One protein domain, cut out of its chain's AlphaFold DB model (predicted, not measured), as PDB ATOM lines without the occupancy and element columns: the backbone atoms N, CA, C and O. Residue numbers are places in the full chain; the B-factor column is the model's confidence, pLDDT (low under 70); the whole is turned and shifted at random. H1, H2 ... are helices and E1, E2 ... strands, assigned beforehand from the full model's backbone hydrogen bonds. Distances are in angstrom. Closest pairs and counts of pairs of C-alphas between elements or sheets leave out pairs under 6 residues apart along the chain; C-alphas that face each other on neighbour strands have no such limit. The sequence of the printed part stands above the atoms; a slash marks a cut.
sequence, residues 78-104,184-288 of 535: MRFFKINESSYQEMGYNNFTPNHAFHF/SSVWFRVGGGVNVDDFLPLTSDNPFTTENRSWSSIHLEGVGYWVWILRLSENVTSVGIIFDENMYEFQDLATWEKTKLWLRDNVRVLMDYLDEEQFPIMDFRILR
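AT A GLANCE: This is residues 78 to 104 and 184 to 288 of the 535 residues of the protein "Halogenase" of Parasaccharibacter apium (UniProt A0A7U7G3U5). One twisted sheet of seven strands forms a wall, with H2 crossing one of its faces. The three helices gather to one side of this wall, where H3 stands between H2 and the short H1 and touches both; no named helix covers the other side. The printed part has 132 residues with three named helices and seven named strands, in the chain order E1 E2 E3 H1 E4 E5 E6 H2 H3 E7; the class is mixed, helices and strands. The sheet runs E2 E1 E4 E5 E6 E3 E7 and is mixed, with E1 and E4 parallel and the other neighbours antiparallel. The whole is compact, with a radius of gyration of the C-alphas of 14.6 A and spans of 41 by 30 by 30 A.

IN THESE COORDINATES: Across the sheet come E2, residues 88 to 93, 16.2 A; E1, residues 78 to 83, 16.4 A, beginning at C-alpha 78 (13.689, 222.173, 35.256); E4, residues 217 to 222, 16.0 A; E5, residues 225 to 231, 20.0 A; E6, residues 237 to 244, 23.5 A; E3, residues 184 to 190, 20.5 A; and E7, residues 281 to 287, 18.2 A, ending at C-alpha 287 (17.727, 227.501, 56.957). H2, residues 256 to 266, measures 15.0 A and begins at C-alpha 256 (4.503, 229.555, 58.546). H3 is residues 268 to 276, 12.0 A, and H1 is residues 196 to 199, 5.8 A.

HOW THE PARTS SIT: E4, E5 and E6 form a meander, each strand the antiparallel neighbour of the one before, with N 220 and O 227 at 2.8 A and N 228 and O 240 at 2.8 A. Beside E4 is the parallel E1, with N 81 and O 219 at 2.8 A. E1 and edge strand E2 form a hairpin, with N 80 and O 91 at 2.8 A. E3 is the antiparallel neighbour of E6, with N 241 and O 186 at 2.8 A, and of edge strand E7, with N 187 and O 285 at 3.0 A. E6, H2 H3 and E7 form a split strand-helix-strand unit, two strands running the same way with E3 between them; its crossover is right-handed. H2 is on the sheet at a height of 9.0 A, only just over E3 with 3 C-alphas, and runs across it at 78 degrees on the local plane. H2 and H3 touch at a steep tilt of 49 degrees, opposite ways; their closest C-alphas, of Arg 264 and Met 271, are 5.8 A apart. H3 touches H1, the closest C-alphas being those of Phe 199 and Val 269, 6.1 A. H1 is not on the sheet. In H2 and H3 every O i to N i+4 pair is within hydrogen-bond range; H1 is too short for such a pair.

THE WHOLE: The C-alphas farthest apart are those of Pro 98 and Gln 251, 41.9 A. Residues 105 to 183 are not printed, and C-alphas 104 and 184 are 22.4 A apart across this cut. The links H1 to E4 and E6 to H2 are long. Mean pLDDT of the printed part is 95.9, and no printed residue is under 70.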
ATOM      1  N   MET A  78      13.936 220.868  34.634       94.69
ATOM      2  CA  MET A  78      13.689 222.173  35.256       94.69
ATOM      3  C   MET A  78      12.675 222.974  34.434       94.69
ATOM      4  O   MET A  78      12.653 222.889  33.203       94.69
ATOM      5  N   ARG A  79      11.817 223.726  35.123       97.31
ATOM      6  CA  ARG A  79      10.816 224.604  34.516       97.31
ATOM      7  C   ARG A  79      10.739 225.904  35.299       97.31
ATOM      8  O   ARG A  79      10.671 225.870  36.524       97.31
ATOM      9  N   PHE A  80      10.738 227.020  34.591       98.31
ATOM     10  CA  PHE A  80      10.794 228.364  35.149       98.31
ATOM     11  C   PHE A  80       9.557 229.135  34.724       98.31
ATOM     12  O   PHE A  80       9.174 229.084  33.556       98.31
ATOM     13  N   PHE A  81       8.979 229.876  35.662       98.19
ATOM     14  CA  PHE A  81       7.853 230.761  35.429       98.19
ATOM     15  C   PHE A  81       8.166 232.151  35.956       98.19
ATOM     16  O   PHE A  81       8.560 232.301  37.111       98.19
ATOM     17  N   LYS A  82       7.906 233.176  35.147       96.88
ATOM     18  CA  LYS A  82       7.780 234.553  35.632       96.88
ATOM     19  C   LYS A  82       6.317 234.958  35.547       96.88
ATOM     20  O   LYS A  82       5.756 235.029  34.456       96.88
ATOM     21  N   ILE A  83       5.705 235.193  36.703       95.62
ATOM     22  CA  ILE A  83       4.289 235.555  36.809       95.62
ATOM     23  C   ILE A  83       4.161 237.076  36.690       95.62
ATOM     24  O   ILE A  83       4.852 237.820  37.384       95.62
ATOM     25  N   ASN A  84       3.268 237.522  35.813       89.25
ATOM     26  CA  ASN A  84       2.857 238.912  35.647       89.25
ATOM     27  C   ASN A  84       1.410 239.077  36.153       89.25
ATOM     28  O   ASN A  84       0.759 238.100  36.512       89.25
ATOM     29  N   GLU A  85       0.873 240.301  36.176       83.38
ATOM     30  CA  GLU A  85      -0.455 240.574  36.766       83.38
ATOM     31  C   GLU A  85      -1.602 239.729  36.180       83.38
ATOM     32  O   GLU A  85      -2.545 239.396  36.894       83.38
ATOM     33  N   SER A  86      -1.541 239.400  34.887       83.94
ATOM     34  CA  SER A  86      -2.605 238.670  34.173       83.94
ATOM     35  C   SER A  86      -2.095 237.578  33.226       83.94
ATOM     36  O   SER A  86      -2.879 236.989  32.483       83.94
ATOM     37  N   SER A  87      -0.792 237.301  33.232       92.12
ATOM     38  CA  SER A  87      -0.149 236.324  32.349       92.12
ATOM     39  C   SER A  87       1.099 235.744  33.007       92.12
ATOM     40  O   SER A  87       1.508 236.179  34.084       92.12
ATOM     41  N   TYR A  88       1.735 234.776  32.360       95.38
ATOM     42  CA  TYR A  88       3.044 234.283  32.761       95.38
ATOM     43  C   TYR A  88       3.912 234.029  31.535       95.38
ATOM     44  O   TYR A  88       3.412 233.853  30.427       95.38
ATOM     45  N   GLN A  89       5.217 234.010  31.763       96.50
ATOM     46  CA  GLN A  89       6.211 233.538  30.808       96.50
ATOM     47  C   GLN A  89       6.795 232.229  31.332       96.50
ATOM     48  O   GLN A  89       6.872 232.037  32.550       96.50
ATOM     49  N   GLU A  90       7.168 231.320  30.435       97.50
ATOM     50  CA  GLU A  90       7.535 229.951  30.785       97.50
ATOM     51  C   GLU A  90       8.699 229.420  29.942       97.50
ATOM     52  O   GLU A  90       8.728 229.545  28.718       97.50
ATOM     53  N   MET A  91       9.657 228.775  30.606       97.31
ATOM     54  CA  MET A  91      10.764 228.060  29.973       97.31
ATOM     55  C   MET A  91      10.899 226.679  30.602       97.31
ATOM     56  O   MET A  91      10.899 226.550  31.824       97.31
ATOM     57  N   GLY A  92      11.049 225.638  29.790       95.81
ATOM     58  CA  GLY A  92      11.187 224.273  30.293       95.81
ATOM     59  C   GLY A  92      11.174 223.235  29.183       95.81
ATOM     60  O   GLY A  92      11.155 223.574  28.004       95.81
ATOM     61  N   TYR A  93      11.176 221.958  29.549       93.75
ATOM     62  CA  TYR A  93      11.114 220.855  28.588       93.75
ATOM     63  C   TYR A  93       9.674 220.455  28.284       93.75
ATOM     64  O   TYR A  93       8.842 220.412  29.182       93.75
ATOM     65  N   ASN A  94       9.369 220.117  27.032       92.25
ATOM     66  CA  ASN A  94       8.058 219.554  26.690       92.25
ATOM     67  C   ASN A  94       8.020 218.018  26.821       92.25
ATOM     68  O   ASN A  94       6.953 217.441  26.950       92.25
ATOM     69  N   ASN A  95       9.187 217.368  26.809       91.50
ATOM     70  CA  ASN A  95       9.351 215.917  26.908       91.50
ATOM     71  C   ASN A  95      10.442 215.590  27.930       91.50
ATOM     72  O   ASN A  95      11.308 216.425  28.193       91.50
ATOM     73  N   PHE A  96      10.441 214.373  28.469       89.25
ATOM     74  CA  PHE A  96      11.501 213.926  29.374       89.25
ATOM     75  C   PHE A  96      12.886 213.956  28.713       89.25
ATOM     76  O   PHE A  96      13.043 213.509  27.575       89.25
ATOM     77  N   THR A  97      13.901 214.413  29.453       84.75
ATOM     78  CA  THR A  97      15.304 214.366  29.010       84.75
ATOM     79  C   THR A  97      15.821 212.920  28.952       84.75
ATOM     80  O   THR A  97      15.276 212.049  29.639       84.75
ATOM     81  N   PRO A  98      16.858 212.606  28.146       81.75
ATOM     82  CA  PRO A  98      17.384 211.239  28.025       81.75
ATOM     83  C   PRO A  98      17.833 210.629  29.366       81.75
ATOM     84  O   PRO A  98      17.597 209.445  29.643       81.75
ATOM     85  N   ASN A  99      18.424 211.453  30.231       82.94
ATOM     86  CA  ASN A  99      18.836 211.055  31.568       82.94
ATOM     87  C   ASN A  99      17.641 211.023  32.528       82.94
ATOM     88  O   ASN A  99      16.754 211.871  32.509       82.94
ATOM     89  N   HIS A 100      17.593 210.003  33.384       89.38
ATOM     90  CA  HIS A 100      16.481 209.824  34.313       89.38
ATOM     91  C   HIS A 100      16.775 210.554  35.624       89.38
ATOM     92  O   HIS A 100      17.400 210.001  36.525       89.38
ATOM     93  N   ALA A 101      16.325 211.802  35.719       93.19
ATOM     94  CA  ALA A 101      16.260 212.530  36.979       93.19
ATOM     95  C   ALA A 101      14.976 212.175  37.753       93.19
ATOM     96  O   ALA A 101      13.986 211.739  37.159       93.19
ATOM     97  N   PHE A 102      14.974 212.376  39.074       95.69
ATOM     98  CA  PHE A 102      13.860 211.991  39.949       95.69
ATOM     99  C   PHE A 102      13.579 213.039  41.022       95.69
ATOM    100  O   PHE A 102      14.488 213.745  41.469       95.69
ATOM    101  N   HIS A 103      12.323 213.082  41.465       96.38
ATOM    102  CA  HIS A 103      11.954 213.652  42.758       96.38
ATOM    103  C   HIS A 103      11.739 212.537  43.778       96.38
ATOM    104  O   HIS A 103      11.399 211.410  43.415       96.38
ATOM    105  N   PHE A 104      11.956 212.835  45.056       96.25
ATOM    106  CA  PHE A 104      11.857 211.827  46.104       96.25
ATOM    107  C   PHE A 104      11.621 212.434  47.479       96.25
ATOM    108  O   PHE A 104      12.188 213.458  47.854       96.25
ATOM    109  N   SER A 184      18.849 232.821  52.182       97.75
ATOM    110  CA  SER A 184      18.127 232.113  53.232       97.75
ATOM    111  C   SER A 184      16.948 231.363  52.633       97.75
ATOM    112  O   SER A 184      16.437 231.721  51.576       97.75
ATOM    113  N   SER A 185      16.539 230.296  53.310       97.94
ATOM    114  CA  SER A 185      15.476 229.407  52.877       97.94
ATOM    115  C   SER A 185      14.437 229.211  53.966       97.94
ATOM    116  O   SER A 185      14.778 229.040  55.143       97.94
ATOM    117  N   VAL A 186      13.177 229.163  53.551       98.44
ATOM    118  CA  VAL A 186      12.090 228.546  54.313       98.44
ATOM    119  C   VAL A 186      11.370 227.551  53.417       98.44
ATOM    120  O   VAL A 186      11.262 227.779  52.215       98.44
ATOM    121  N   TRP A 187      10.891 226.445  53.972       98.25
ATOM    122  CA  TRP A 187      10.150 225.453  53.198       98.25
ATOM    123  C   TRP A 187       9.133 224.708  54.040       98.25
ATOM    124  O   TRP A 187       9.210 224.679  55.270       98.25
ATOM    125  N   PHE A 188       8.174 224.113  53.348       97.81
ATOM    126  CA  PHE A 188       7.098 223.314  53.901       97.81
ATOM    127  C   PHE A 188       6.704 222.232  52.904       97.81
ATOM    128  O   PHE A 188       6.903 222.361  51.695       97.81
ATOM    129  N   ARG A 189       6.114 221.158  53.413       98.00
ATOM    130  CA  ARG A 189       5.486 220.135  52.583       98.00
ATOM    131  C   ARG A 189       3.994 220.136  52.778       98.00
ATOM    132  O   ARG A 189       3.492 220.405  53.871       98.00
ATOM    133  N   VAL A 190       3.300 219.807  51.702       97.88
ATOM    134  CA  VAL A 190       1.853 219.690  51.688       97.88
ATOM    135  C   VAL A 190       1.421 218.273  51.332       97.88
ATOM    136  O   VAL A 190       2.054 217.614  50.505       97.88
ATOM    137  N   GLY A 191       0.339 217.813  51.960       97.62
ATOM    138  CA  GLY A 191      -0.283 216.516  51.717       97.62
ATOM    139  C   GLY A 191      -1.133 216.523  50.448       97.62
ATOM    140  O   GLY A 191      -2.351 216.645  50.515       97.62
ATOM    141  N   GLY A 192      -0.483 216.411  49.295       96.69
ATOM    142  CA  GLY A 192      -1.102 216.172  47.997       96.69
ATOM    143  C   GLY A 192      -0.179 216.566  46.843       96.69
ATOM    144  O   GLY A 192       0.858 217.211  47.035       96.69
ATOM    145  N   GLY A 193      -0.542 216.156  45.630       96.25
ATOM    146  CA  GLY A 193       0.166 216.537  44.411       96.25
ATOM    147  C   GLY A 193      -0.280 217.907  43.909       96.25
ATOM    148  O   GLY A 193      -1.341 218.017  43.302       96.25
ATOM    149  N   VAL A 194       0.543 218.939  44.110       97.62
ATOM    150  CA  VAL A 194       0.308 220.260  43.510       97.62
ATOM    151  C   VAL A 194       0.373 220.128  41.995       97.62
ATOM    152  O   VAL A 194       1.330 219.564  41.451       97.62
ATOM    153  N   ASN A 195      -0.652 220.642  41.324       96.75
ATOM    154  CA  ASN A 195      -0.741 220.645  39.880       96.75
ATOM    155  C   ASN A 195      -0.610 222.079  39.357       96.75
ATOM    156  O   ASN A 195      -1.445 222.933  39.639       96.75
ATOM    157  N   VAL A 196       0.457 222.353  38.607       96.88
ATOM    158  CA  VAL A 196       0.756 223.703  38.107       96.88
ATOM    159  C   VAL A 196      -0.286 224.207  37.116       96.88
ATOM    160  O   VAL A 196      -0.540 225.406  37.052       96.88
ATOM    161  N   ASP A 197      -0.937 223.298  36.391       96.12
ATOM    162  CA  ASP A 197      -1.952 223.644  35.396       96.12
ATOM    163  C   ASP A 197      -3.223 224.227  36.030       96.12
ATOM    164  O   ASP A 197      -3.947 224.959  35.359       96.12
ATOM    165  N   ASP A 198      -3.464 223.964  37.318       96.56
ATOM    166  CA  ASP A 198      -4.670 224.421  38.014       96.56
ATOM    167  C   ASP A 198      -4.571 225.896  38.448       96.56
ATOM    168  O   ASP A 198      -5.594 226.565  38.575       96.56
ATOM    169  N   PHE A 199      -3.356 226.444  38.601       95.88
ATOM    170  CA  PHE A 199      -3.140 227.855  38.972       95.88
ATOM    171  C   PHE A 199      -2.312 228.668  37.962       95.88
ATOM    172  O   PHE A 199      -2.288 229.898  38.029       95.88
ATOM    173  N   LEU A 200      -1.666 228.013  36.995       95.94
ATOM    174  CA  LEU A 200      -1.025 228.625  35.827       95.94
ATOM    175  C   LEU A 200      -1.493 227.901  34.555       95.94
ATOM    176  O   LEU A 200      -0.701 227.208  33.914       95.94
ATOM    177  N   PRO A 201      -2.775 228.022  34.168       94.81
ATOM    178  CA  PRO A 201      -3.356 227.232  33.085       94.81
ATOM    179  C   PRO A 201      -2.697 227.507  31.731       94.81
ATOM    180  O   PRO A 201      -2.197 228.603  31.464       94.81
ATOM    181  N   LEU A 202      -2.704 226.504  30.853       93.75
ATOM    182  CA  LEU A 202      -2.213 226.644  29.481       93.75
ATOM    183  C   LEU A 202      -3.058 227.665  28.705       93.75
ATOM    184  O   LEU A 202      -4.290 227.621  28.726       93.75
ATOM    185  N   THR A 203      -2.392 228.555  27.973       89.12
ATOM    186  CA  THR A 203      -3.028 229.392  26.949       89.12
ATOM    187  C   THR A 203      -3.041 228.659  25.606       89.12
ATOM    188  O   THR A 203      -2.325 227.679  25.407       89.12
ATOM    189  N   SER A 204      -3.857 229.120  24.654       86.94
ATOM    190  CA  SER A 204      -4.015 228.460  23.345       86.94
ATOM    191  C   SER A 204      -2.732 228.373  22.512       86.94
ATOM    192  O   SER A 204      -2.644 227.549  21.607       86.94
ATOM    193  N   ASP A 205      -1.772 229.251  22.777       89.06
ATOM    194  CA  ASP A 205      -0.474 229.373  22.112       89.06
ATOM    195  C   ASP A 205       0.686 228.765  22.920       89.06
ATOM    196  O   ASP A 205       1.832 228.812  22.472       89.06
ATOM    197  N   ASN A 206       0.413 228.177  24.090       92.06
ATOM    198  CA  ASN A 206       1.444 227.575  24.926       92.06
ATOM    199  C   ASN A 206       1.956 226.254  24.293       92.06
ATOM    200  O   ASN A 206       1.154 225.366  23.990       92.06
ATOM    201  N   PRO A 207       3.279 226.082  24.086       93.31
ATOM    202  CA  PRO A 207       3.838 224.897  23.434       93.31
ATOM    203  C   PRO A 207       3.953 223.667  24.353       93.31
ATOM    204  O   PRO A 207       4.198 222.566  23.860       93.31
ATOM    205  N   PHE A 208       3.790 223.818  25.671       94.81
ATOM    206  CA  PHE A 208       4.032 222.787  26.686       94.81
ATOM    207  C   PHE A 208       2.832 221.856  26.895       94.81
ATOM    208  O   PHE A 208       2.286 221.749  27.991       94.81
ATOM    209  N   THR A 209       2.396 221.209  25.818       92.12
ATOM    210  CA  THR A 209       1.140 220.439  25.766       92.12
ATOM    211  C   THR A 209       1.320 218.924  25.844       92.12
ATOM    212  O   THR A 209       0.322 218.205  25.832       92.12
ATOM    213  N   THR A 210       2.558 218.418  25.906       91.31
ATOM    214  CA  THR A 210       2.819 216.972  25.813       91.31
ATOM    215  C   THR A 210       2.816 216.280  27.173       91.31
ATOM    216  O   THR A 210       2.019 215.370  27.396       91.31
ATOM    217  N   GLU A 211       3.709 216.688  28.073       94.31
ATOM    218  CA  GLU A 211       3.889 216.061  29.386       94.31
ATOM    219  C   GLU A 211       3.273 216.906  30.507       94.31
ATOM    220  O   GLU A 211       3.195 218.132  30.414       94.31
ATOM    221  N   ASN A 212       2.884 216.265  31.614       94.75
ATOM    222  CA  ASN A 212       2.370 216.985  32.779       94.75
ATOM    223  C   ASN A 212       3.479 217.852  33.405       94.75
ATOM    224  O   ASN A 212       4.447 217.342  33.985       94.75
ATOM    225  N   ARG A 213       3.300 219.177  33.324       96.62
ATOM    226  CA  ARG A 213       4.262 220.194  33.776       96.62
ATOM    227  C   ARG A 213       4.597 220.102  35.269       96.62
ATOM    228  O   ARG A 213       5.674 220.531  35.675       96.62
ATOM    229  N   SER A 214       3.726 219.493  36.069       96.94
ATOM    230  CA  SER A 214       3.878 219.335  37.523       96.94
ATOM    231  C   SER A 214       4.949 218.326  37.936       96.94
ATOM    232  O   SER A 214       5.355 218.305  39.096       96.94
ATOM    233  N   TRP A 215       5.436 217.502  37.002       96.31
ATOM    234  CA  TRP A 215       6.591 216.624  37.230       96.31
ATOM    235  C   TRP A 215       7.936 217.305  36.952       96.31
ATOM    236  O   TRP A 215       8.990 216.683  37.086       96.31
ATOM    237  N   SER A 216       7.939 218.582  36.569       97.06
ATOM    238  CA  SER A 216       9.155 219.394  36.522       97.06
ATOM    239  C   SER A 216       9.583 219.841  37.921       97.06
ATOM    240  O   SER A 216       8.761 219.969  38.825       97.06
ATOM    241  N   SER A 217      10.865 220.167  38.094       97.31
ATOM    242  CA  SER A 217      11.265 221.059  39.184       97.31
ATOM    243  C   SER A 217      10.850 222.475  38.809       97.31
ATOM    244  O   SER A 217      11.495 223.109  37.970       97.31
ATOM    245  N   ILE A 218       9.735 222.930  39.374       98.44
ATOM    246  CA  ILE A 218       9.144 224.230  39.062       98.44
ATOM    247  C   ILE A 218       9.844 225.312  39.873       98.44
ATOM    248  O   ILE A 218      10.015 225.161  41.080       98.44
ATOM    249  N   HIS A 219      10.188 226.404  39.201       98.62
ATOM    250  CA  HIS A 219      10.755 227.613  39.773       98.62
ATOM    251  C   HIS A 219       9.818 228.775  39.448       98.62
ATOM    252  O   HIS A 219       9.616 229.101  38.278       98.62
ATOM    253  N   LEU A 220       9.225 229.389  40.467       98.56
ATOM    254  CA  LEU A 220       8.506 230.651  40.316       98.56
ATOM    255  C   LEU A 220       9.486 231.782  40.622       98.56
ATOM    256  O   LEU A 220       9.937 231.936  41.759       98.56
ATOM    257  N   GLU A 221       9.841 232.536  39.592       98.06
ATOM    258  CA  GLU A 221      10.898 233.535  39.628       98.06
ATOM    259  C   GLU A 221      10.385 234.900  40.075       98.06
ATOM    260  O   GLU A 221       9.383 235.411  39.567       98.06
ATOM    261  N   GLY A 222      11.137 235.532  40.974       96.94
ATOM    262  CA  GLY A 222      10.891 236.892  41.424       96.94
ATOM    263  C   GLY A 222      12.183 237.664  41.638       96.94
ATOM    264  O   GLY A 222      13.280 237.108  41.682       96.94
ATOM    265  N   VAL A 223      12.075 238.983  41.755       97.12
ATOM    266  CA  VAL A 223      13.245 239.826  42.026       97.12
ATOM    267  C   VAL A 223      13.679 239.596  43.469       97.12
ATOM    268  O   VAL A 223      12.928 239.901  44.383       97.12
ATOM    269  N   GLY A 224      14.879 239.060  43.683       97.19
ATOM    270  CA  GLY A 224      15.407 238.777  45.019       97.19
ATOM    271  C   GLY A 224      14.956 237.444  45.631       97.19
ATOM    272  O   GLY A 224      15.353 237.152  46.761       97.19
ATOM    273  N   TYR A 225      14.183 236.618  44.912       98.00
ATOM    274  CA  TYR A 225      13.750 235.296  45.383       98.00
ATOM    275  C   TYR A 225      13.473 234.299  44.249       98.00
ATOM    276  O   TYR A 225      13.445 234.641  43.070       98.00
ATOM    277  N   TRP A 226      13.232 233.047  44.620       98.44
ATOM    278  CA  TRP A 226      12.457 232.103  43.815       98.44
ATOM    279  C   TRP A 226      11.704 231.135  44.731       98.44
ATOM    280  O   TRP A 226      12.086 230.941  45.890       98.44
ATOM    281  N   VAL A 227      10.628 230.544  44.213       98.75
ATOM    282  CA  VAL A 227       9.856 229.501  44.900       98.75
ATOM    283  C   VAL A 227      10.007 228.187  44.147       98.75
ATOM    284  O   VAL A 227       9.701 228.139  42.957       98.75
ATOM    285  N   TRP A 228      10.438 227.121  44.823       98.81
ATOM    286  CA  TRP A 228      10.381 225.777  44.255       98.81
ATOM    287  C   TRP A 228       9.029 225.127  44.502       98.81
ATOM    288  O   TRP A 228       8.438 225.296  45.569       98.81
ATOM    289  N   ILE A 229       8.590 224.308  43.549       98.62
ATOM    290  CA  ILE A 229       7.510 223.338  43.734       98.62
ATOM    291  C   ILE A 229       8.007 222.000  43.188       98.62
ATOM    292  O   ILE A 229       8.280 221.862  41.994       98.62
ATOM    293  N   LEU A 230       8.162 221.022  44.078       98.31
ATOM    294  CA  LEU A 230       8.648 219.682  43.764       98.31
ATOM    295  C   LEU A 230       7.583 218.669  44.171       98.31
ATOM    296  O   LEU A 230       7.431 218.357  45.354       98.31
ATOM    297  N   ARG A 231       6.844 218.143  43.196       97.62
ATOM    298  CA  ARG A 231       5.943 217.011  43.426       97.62
ATOM    299  C   ARG A 231       6.786 215.762  43.684       97.62
ATOM    300  O   ARG A 231       7.460 215.283  42.772       97.62
ATOM    301  N   LEU A 232       6.797 215.286  44.929       97.19
ATOM    302  CA  LEU A 232       7.661 214.187  45.388       97.19
ATOM    303  C   LEU A 232       7.016 212.822  45.173       97.19
ATOM    304  O   LEU A 232       7.701 211.828  44.945       97.19
ATOM    305  N   SER A 233       5.691 212.796  45.260       95.44
ATOM    306  CA  SER A 233       4.826 211.653  45.006       95.44
ATOM    307  C   SER A 233       3.448 212.168  44.575       95.44
ATOM    308  O   SER A 233       3.223 213.373  44.457       95.44
ATOM    309  N   GLU A 234       2.495 211.269  44.353       94.19
ATOM    310  CA  GLU A 234       1.089 211.653  44.164       94.19
ATOM    311  C   GLU A 234       0.492 212.352  45.400       94.19
ATOM    312  O   GLU A 234      -0.464 213.115  45.285       94.19
ATOM    313  N   ASN A 235       1.067 212.105  46.583       95.25
ATOM    314  CA  ASN A 235       0.488 212.491  47.868       95.25
ATOM    315  C   ASN A 235       1.295 213.556  48.615       95.25
ATOM    316  O   ASN A 235       0.854 213.991  49.675       95.25
ATOM    317  N   VAL A 236       2.468 213.957  48.117       97.56
ATOM    318  CA  VAL A 236       3.325 214.941  48.789       97.56
ATOM    319  C   VAL A 236       3.977 215.882  47.786       97.56
ATOM    320  O   VAL A 236       4.587 215.449  46.805       97.56
ATOM    321  N   THR A 237       3.926 217.179  48.089       98.44
ATOM    322  CA  THR A 237       4.691 218.215  47.384       98.44
ATOM    323  C   THR A 237       5.532 219.023  48.364       98.44
ATOM    324  O   THR A 237       5.047 219.438  49.413       98.44
ATOM    325  N   SER A 238       6.786 219.272  47.996       98.50
ATOM    326  CA  SER A 238       7.681 220.202  48.682       98.50
ATOM    327  C   SER A 238       7.594 221.577  48.034       98.50
ATOM    328  O   SER A 238       7.734 221.701  46.814       98.50
ATOM    329  N   VAL A 239       7.366 222.601  48.852       98.56
ATOM    330  CA  VAL A 239       7.330 224.004  48.440       98.56
ATOM    331  C   VAL A 239       8.291 224.787  49.317       98.56
ATOM    332  O   VAL A 239       8.260 224.691  50.545       98.56
ATOM    333  N   GLY A 240       9.146 225.594  48.710       98.25
ATOM    334  CA  GLY A 240      10.060 226.413  49.485       98.25
ATOM    335  C   GLY A 240      10.508 227.650  48.756       98.25
ATOM    336  O   GLY A 240      10.381 227.766  47.546       98.25
ATOM    337  N   ILE A 241      10.991 228.597  49.539       98.69
ATOM    338  CA  ILE A 241      11.351 229.933  49.104       98.69
ATOM    339  C   ILE A 241      12.822 230.107  49.439       98.69
ATOM    340  O   ILE A 241      13.205 229.951  50.602       98.69
ATOM    341  N   ILE A 242      13.635 230.437  48.439       98.25
ATOM    342  CA  ILE A 242      14.961 231.009  48.669       98.25
ATOM    343  C   ILE A 242      14.878 232.500  48.386       98.25
ATOM    344  O   ILE A 242      14.322 232.910  47.367       98.25
ATOM    345  N   PHE A 243      15.458 233.305  49.264       98.19
ATOM    346  CA  PHE A 243      15.501 234.753  49.119       98.19
ATOM    347  C   PHE A 243      16.857 235.306  49.553       98.19
ATOM    348  O   PHE A 243      17.509 234.761  50.451       98.19
ATOM    349  N   ASP A 244      17.276 236.393  48.911       97.25
ATOM    350  CA  ASP A 244      18.465 237.145  49.305       97.25
ATOM    351  C   ASP A 244      18.122 238.084  50.474       97.25
ATOM    352  O   ASP A 244      17.266 238.966  50.348       97.25
ATOM    353  N   GLU A 245      18.807 237.927  51.612       97.00
ATOM    354  CA  GLU A 245      18.638 238.809  52.774       97.00
ATOM    355  C   GLU A 245      19.094 240.257  52.532       97.00
ATOM    356  O   GLU A 245      18.839 241.120  53.368       97.00
ATOM    357  N   ASN A 246      19.750 240.553  51.407       95.88
ATOM    358  CA  ASN A 246      19.994 241.934  50.986       95.88
ATOM    359  C   ASN A 246      18.720 242.630  50.463       95.88
ATOM    360  O   ASN A 246      18.703 243.855  50.353       95.88
ATOM    361  N   MET A 247      17.680 241.867  50.105       97.12
ATOM    362  CA  MET A 247      16.435 242.373  49.507       97.12
ATOM    363  C   MET A 247      15.196 242.082  50.360       97.12
ATOM    364  O   MET A 247      14.240 242.852  50.315       97.12
ATOM    365  N   TYR A 248      15.219 241.000  51.143       97.62
ATOM    366  CA  TYR A 248      14.108 240.579  51.995       97.62
ATOM    367  C   TYR A 248      14.552 240.337  53.436       97.62
ATOM    368  O   TYR A 248      15.539 239.650  53.699       97.62
ATOM    369  N   GLU A 249      13.778 240.835  54.396       97.31
ATOM    370  CA  GLU A 249      14.045 240.592  55.809       97.31
ATOM    371  C   GLU A 249      13.703 239.145  56.180       97.31
ATOM    372  O   GLU A 249      12.564 238.699  56.062       97.31
ATOM    373  N   PHE A 250      14.674 238.405  56.725       97.88
ATOM    374  CA  PHE A 250      14.462 237.016  57.160       97.88
ATOM    375  C   PHE A 250      13.257 236.859  58.100       97.88
ATOM    376  O   PHE A 250      12.542 235.856  58.063       97.88
ATOM    377  N   GLN A 251      13.024 237.859  58.953       97.75
ATOM    378  CA  GLN A 251      11.941 237.826  59.926       97.75
ATOM    379  C   GLN A 251      10.552 237.868  59.296       97.75
ATOM    380  O   GLN A 251       9.616 237.465  59.983       97.75
ATOM    381  N   ASP A 252      10.416 238.281  58.036       97.50
ATOM    382  CA  ASP A 252       9.140 238.324  57.314       97.50
ATOM    383  C   ASP A 252       8.759 236.964  56.717       97.50
ATOM    384  O   ASP A 252       7.645 236.792  56.234       97.50
ATOM    385  N   LEU A 253       9.647 235.968  56.808       98.25
ATOM    386  CA  LEU A 253       9.399 234.602  56.345       98.25
ATOM    387  C   LEU A 253       9.635 233.539  57.427       98.25
ATOM    388  O   LEU A 253       9.291 232.386  57.219       98.25
ATOM    389  N   ALA A 254      10.187 233.891  58.592       97.19
ATOM    390  CA  ALA A 254      10.701 232.933  59.585       97.19
ATOM    391  C   ALA A 254       9.660 232.031  60.292       97.19
ATOM    392  O   ALA A 254      10.037 231.213  61.133       97.19
ATOM    393  N   THR A 255       8.366 232.170  59.999       98.19
ATOM    394  CA  THR A 255       7.294 231.301  60.509       98.19
ATOM    395  C   THR A 255       6.276 231.030  59.411       98.19
ATOM    396  O   THR A 255       6.087 231.879  58.546       98.19
ATOM    397  N   TRP A 256       5.551 229.910  59.508       97.38
ATOM    398  CA  TRP A 256       4.503 229.555  58.546       97.38
ATOM    399  C   TRP A 256       3.514 230.701  58.277       97.38
ATOM    400  O   TRP A 256       3.306 231.071  57.128       97.38
ATOM    401  N   GLU A 257       2.970 231.331  59.324       97.88
ATOM    402  CA  GLU A 257       2.020 232.443  59.163       97.88
ATOM    403  C   GLU A 257       2.611 233.625  58.389       97.88
ATOM    404  O   GLU A 257       1.934 234.248  57.575       97.88
ATOM    405  N   LYS A 258       3.892 233.928  58.612       98.31
ATOM    406  CA  LYS A 258       4.570 235.018  57.914       98.31
ATOM    407  C   LYS A 258       4.912 234.643  56.476       98.31
ATOM    408  O   LYS A 258       4.648 235.428  55.575       98.31
ATOM    409  N   THR A 259       5.389 233.418  56.243       98.38
ATOM    410  CA  THR A 259       5.571 232.861  54.895       98.38
ATOM    411  C   THR A 259       4.271 232.906  54.098       98.38
ATOM    412  O   THR A 259       4.281 233.306  52.941       98.38
ATOM    413  N   LYS A 260       3.142 232.553  54.721       97.88
ATOM    414  CA  LYS A 260       1.817 232.600  54.101       97.88
ATOM    415  C   LYS A 260       1.438 234.018  53.675       97.88
ATOM    416  O   LYS A 260       0.993 234.216  52.549       97.88
ATOM    417  N   LEU A 261       1.631 235.006  54.552       98.25
ATOM    418  CA  LEU A 261       1.409 236.416  54.210       98.25
ATOM    419  C   LEU A 261       2.322 236.862  53.064       98.25
ATOM    420  O   LEU A 261       1.838 237.413  52.081       98.25
ATOM    421  N   TRP A 262       3.610 236.526  53.136       98.38
ATOM    422  CA  TRP A 262       4.570 236.846  52.085       98.38
ATOM    423  C   TRP A 262       4.175 236.227  50.733       98.38
ATOM    424  O   TRP A 262       4.226 236.910  49.711       98.38
ATOM    425  N   LEU A 263       3.717 234.969  50.712       97.94
ATOM    426  CA  LEU A 263       3.233 234.303  49.497       97.94
ATOM    427  C   LEU A 263       1.982 234.986  48.930       97.94
ATOM    428  O   LEU A 263       1.889 235.137  47.717       97.94
ATOM    429  N   ARG A 264       1.051 235.461  49.767       97.12
ATOM    430  CA  ARG A 264      -0.114 236.238  49.294       97.12
ATOM    431  C   ARG A 264       0.269 237.562  48.638       97.12
ATOM    432  O   ARG A 264      -0.443 238.013  47.735       97.12
ATOM    433  N   ASP A 265       1.357 238.169  49.098       96.25
ATOM    434  CA  ASP A 265       1.837 239.457  48.599       96.25
ATOM    435  C   ASP A 265       2.704 239.312  47.338       96.25
ATOM    436  O   ASP A 265       2.646 240.175  46.466       96.25
ATOM    437  N   ASN A 266       3.471 238.220  47.209       96.12
ATOM    438  CA  ASN A 266       4.473 238.057  46.145       96.12
ATOM    439  C   ASN A 266       4.118 236.981  45.100       96.12
ATOM    440  O   ASN A 266       4.564 237.061  43.958       96.12
ATOM    441  N   VAL A 267       3.332 235.961  45.461       96.31
ATOM    442  CA  VAL A 267       2.982 234.815  44.596       96.31
ATOM    443  C   VAL A 267       1.528 234.389  44.843       96.31
ATOM    444  O   VAL A 267       1.225 233.227  45.116       96.31
ATOM    445  N   ARG A 268       0.611 235.363  44.775       96.31
ATOM    446  CA  ARG A 268      -0.795 235.195  45.176       96.31
ATOM    447  C   ARG A 268      -1.468 233.967  44.564       96.31
ATOM    448  O   ARG A 268      -2.095 233.216  45.295       96.31
ATOM    449  N   VAL A 269      -1.283 233.735  43.262       96.75
ATOM    450  CA  VAL A 269      -1.911 232.615  42.535       96.75
ATOM    451  C   VAL A 269      -1.598 231.245  43.146       96.75
ATOM    452  O   VAL A 269      -2.480 230.398  43.214       96.75
ATOM    453  N   LEU A 270      -0.377 231.038  43.654       97.12
ATOM    454  CA  LEU A 270      -0.010 229.797  44.336       97.12
ATOM    455  C   LEU A 270      -0.715 229.695  45.690       97.12
ATOM    456  O   LEU A 270      -1.215 228.636  46.052       97.12
ATOM    457  N   MET A 271      -0.731 230.783  46.458       96.56
ATOM    458  CA  MET A 271      -1.298 230.769  47.803       96.56
ATOM    459  C   MET A 271      -2.825 230.648  47.791       96.56
ATOM    460  O   MET A 271      -3.369 229.931  48.627       96.56
ATOM    461  N   ASP A 272      -3.497 231.300  46.841       96.88
ATOM    462  CA  ASP A 272      -4.942 231.174  46.636       96.88
ATOM    463  C   ASP A 272      -5.292 229.721  46.280       96.88
ATOM    464  O   ASP A 272      -6.122 229.121  46.955       96.88
ATOM    465  N   TYR A 273      -4.562 229.104  45.341       97.69
ATOM    466  CA  TYR A 273      -4.722 227.685  44.998       97.69
ATOM    467  C   TYR A 273      -4.508 226.748  46.197       97.69
ATOM    468  O   TYR A 273      -5.325 225.867  46.458       97.69
ATOM    469  N   LEU A 274      -3.432 226.944  46.969       96.94
ATOM    470  CA  LEU A 274      -3.156 226.115  48.148       96.94
ATOM    471  C   LEU A 274      -4.255 226.233  49.223       96.94
ATOM    472  O   LEU A 274      -4.555 225.241  49.892       96.94
ATOM    473  N   ASP A 275      -4.838 227.426  49.399       95.50
ATOM    474  CA  ASP A 275      -5.943 227.674  50.333       95.50
ATOM    475  C   ASP A 275      -7.277 227.092  49.819       95.50
ATOM    476  O   ASP A 275      -8.021 226.501  50.606       95.50
ATOM    477  N   GLU A 276      -7.580 227.240  48.525       97.62
ATOM    478  CA  GLU A 276      -8.808 226.743  47.886       97.62
ATOM    479  C   GLU A 276      -8.889 225.212  47.901       97.62
ATOM    480  O   GLU A 276      -9.909 224.657  48.316       97.62
ATOM    481  N   GLU A 277      -7.792 224.538  47.551       97.38
ATOM    482  CA  GLU A 277      -7.686 223.071  47.566       97.38
ATOM    483  C   GLU A 277      -7.504 222.490  48.979       97.38
ATOM    484  O   GLU A 277      -7.597 221.280  49.184       97.38
ATOM    485  N   GLN A 278      -7.266 223.344  49.983       96.38
ATOM    486  CA  GLN A 278      -7.116 222.963  51.393       96.38
ATOM    487  C   GLN A 278      -6.027 221.906  51.636       96.38
ATOM    488  O   GLN A 278      -6.194 221.004  52.465       96.38
ATOM    489  N   PHE A 279      -4.888 222.019  50.944       96.50
ATOM    490  CA  PHE A 279      -3.787 221.078  51.134       96.50
ATOM    491  C   PHE A 279      -3.294 221.079  52.601       96.50
ATOM    492  O   PHE A 279      -2.932 222.134  53.135       96.50
ATOM    493  N   PRO A 280      -3.216 219.915  53.279       96.38
ATOM    494  CA  PRO A 280      -2.704 219.832  54.643       96.38
ATOM    495  C   PRO A 280      -1.219 220.192  54.710       96.38
ATOM    496  O   PRO A 280      -0.407 219.578  54.023       96.38
ATOM    497  N   ILE A 281      -0.837 221.128  55.581       95.75
ATOM    498  CA  ILE A 281       0.579 221.423  55.847       95.75
ATOM    499  C   ILE A 281       1.164 220.327  56.740       95.75
ATOM    500  O   ILE A 281       0.670 220.087  57.842       95.75
ATOM    501  N   MET A 282       2.218 219.667  56.268       96.06
ATOM    502  CA  MET A 282       2.871 218.553  56.959       96.06
ATOM    503  C   MET A 282       3.977 219.038  57.899       96.06
ATOM    504  O   MET A 282       4.107 218.548  59.020       96.06
ATOM    505  N   ASP A 283       4.778 220.007  57.453       96.25
ATOM    506  CA  ASP A 283       5.886 220.572  58.216       96.25
ATOM    507  C   ASP A 283       6.223 222.007  57.779       96.25
ATOM    508  O   ASP A 283       5.700 222.524  56.799       96.25
ATOM    509  N   PHE A 284       7.087 222.670  58.549       97.38
ATOM    510  CA  PHE A 284       7.693 223.953  58.197       97.38
ATOM    511  C   PHE A 284       9.110 224.006  58.762       97.38
ATOM    512  O   PHE A 284       9.345 223.632  59.920       97.38
ATOM    513  N   ARG A 285      10.074 224.445  57.958       97.62
ATOM    514  CA  ARG A 285      11.497 224.457  58.298       97.62
ATOM    515  C   ARG A 285      12.169 225.710  57.740       97.62
ATOM    516  O   ARG A 285      11.674 226.352  56.817       97.62
ATOM    517  N   ILE A 286      13.303 226.059  58.341       97.19
ATOM    518  CA  ILE A 286      14.075 227.260  58.022       97.19
ATOM    519  C   ILE A 286      15.561 226.917  57.952       97.19
ATOM    520  O   ILE A 286      16.061 226.103  58.732       97.19
ATOM    521  N   LEU A 287      16.279 227.586  57.059       96.56
ATOM    522  CA  LEU A 287      17.727 227.501  56.957       96.56
ATOM    523  C   LEU A 287      18.276 228.869  56.551       96.56
ATOM    524  O   LEU A 287      18.032 229.355  55.454       96.56
ATOM    525  N   ARG A 288      19.009 229.515  57.459       96.69
ATOM    526  CA  ARG A 288      19.415 230.916  57.311       96.69
ATOM    527  C   ARG A 288      20.883 231.050  56.913       96.69
ATOM    528  O   ARG A 288      21.727 230.464  57.590       96.69
TER     529      ARG A 288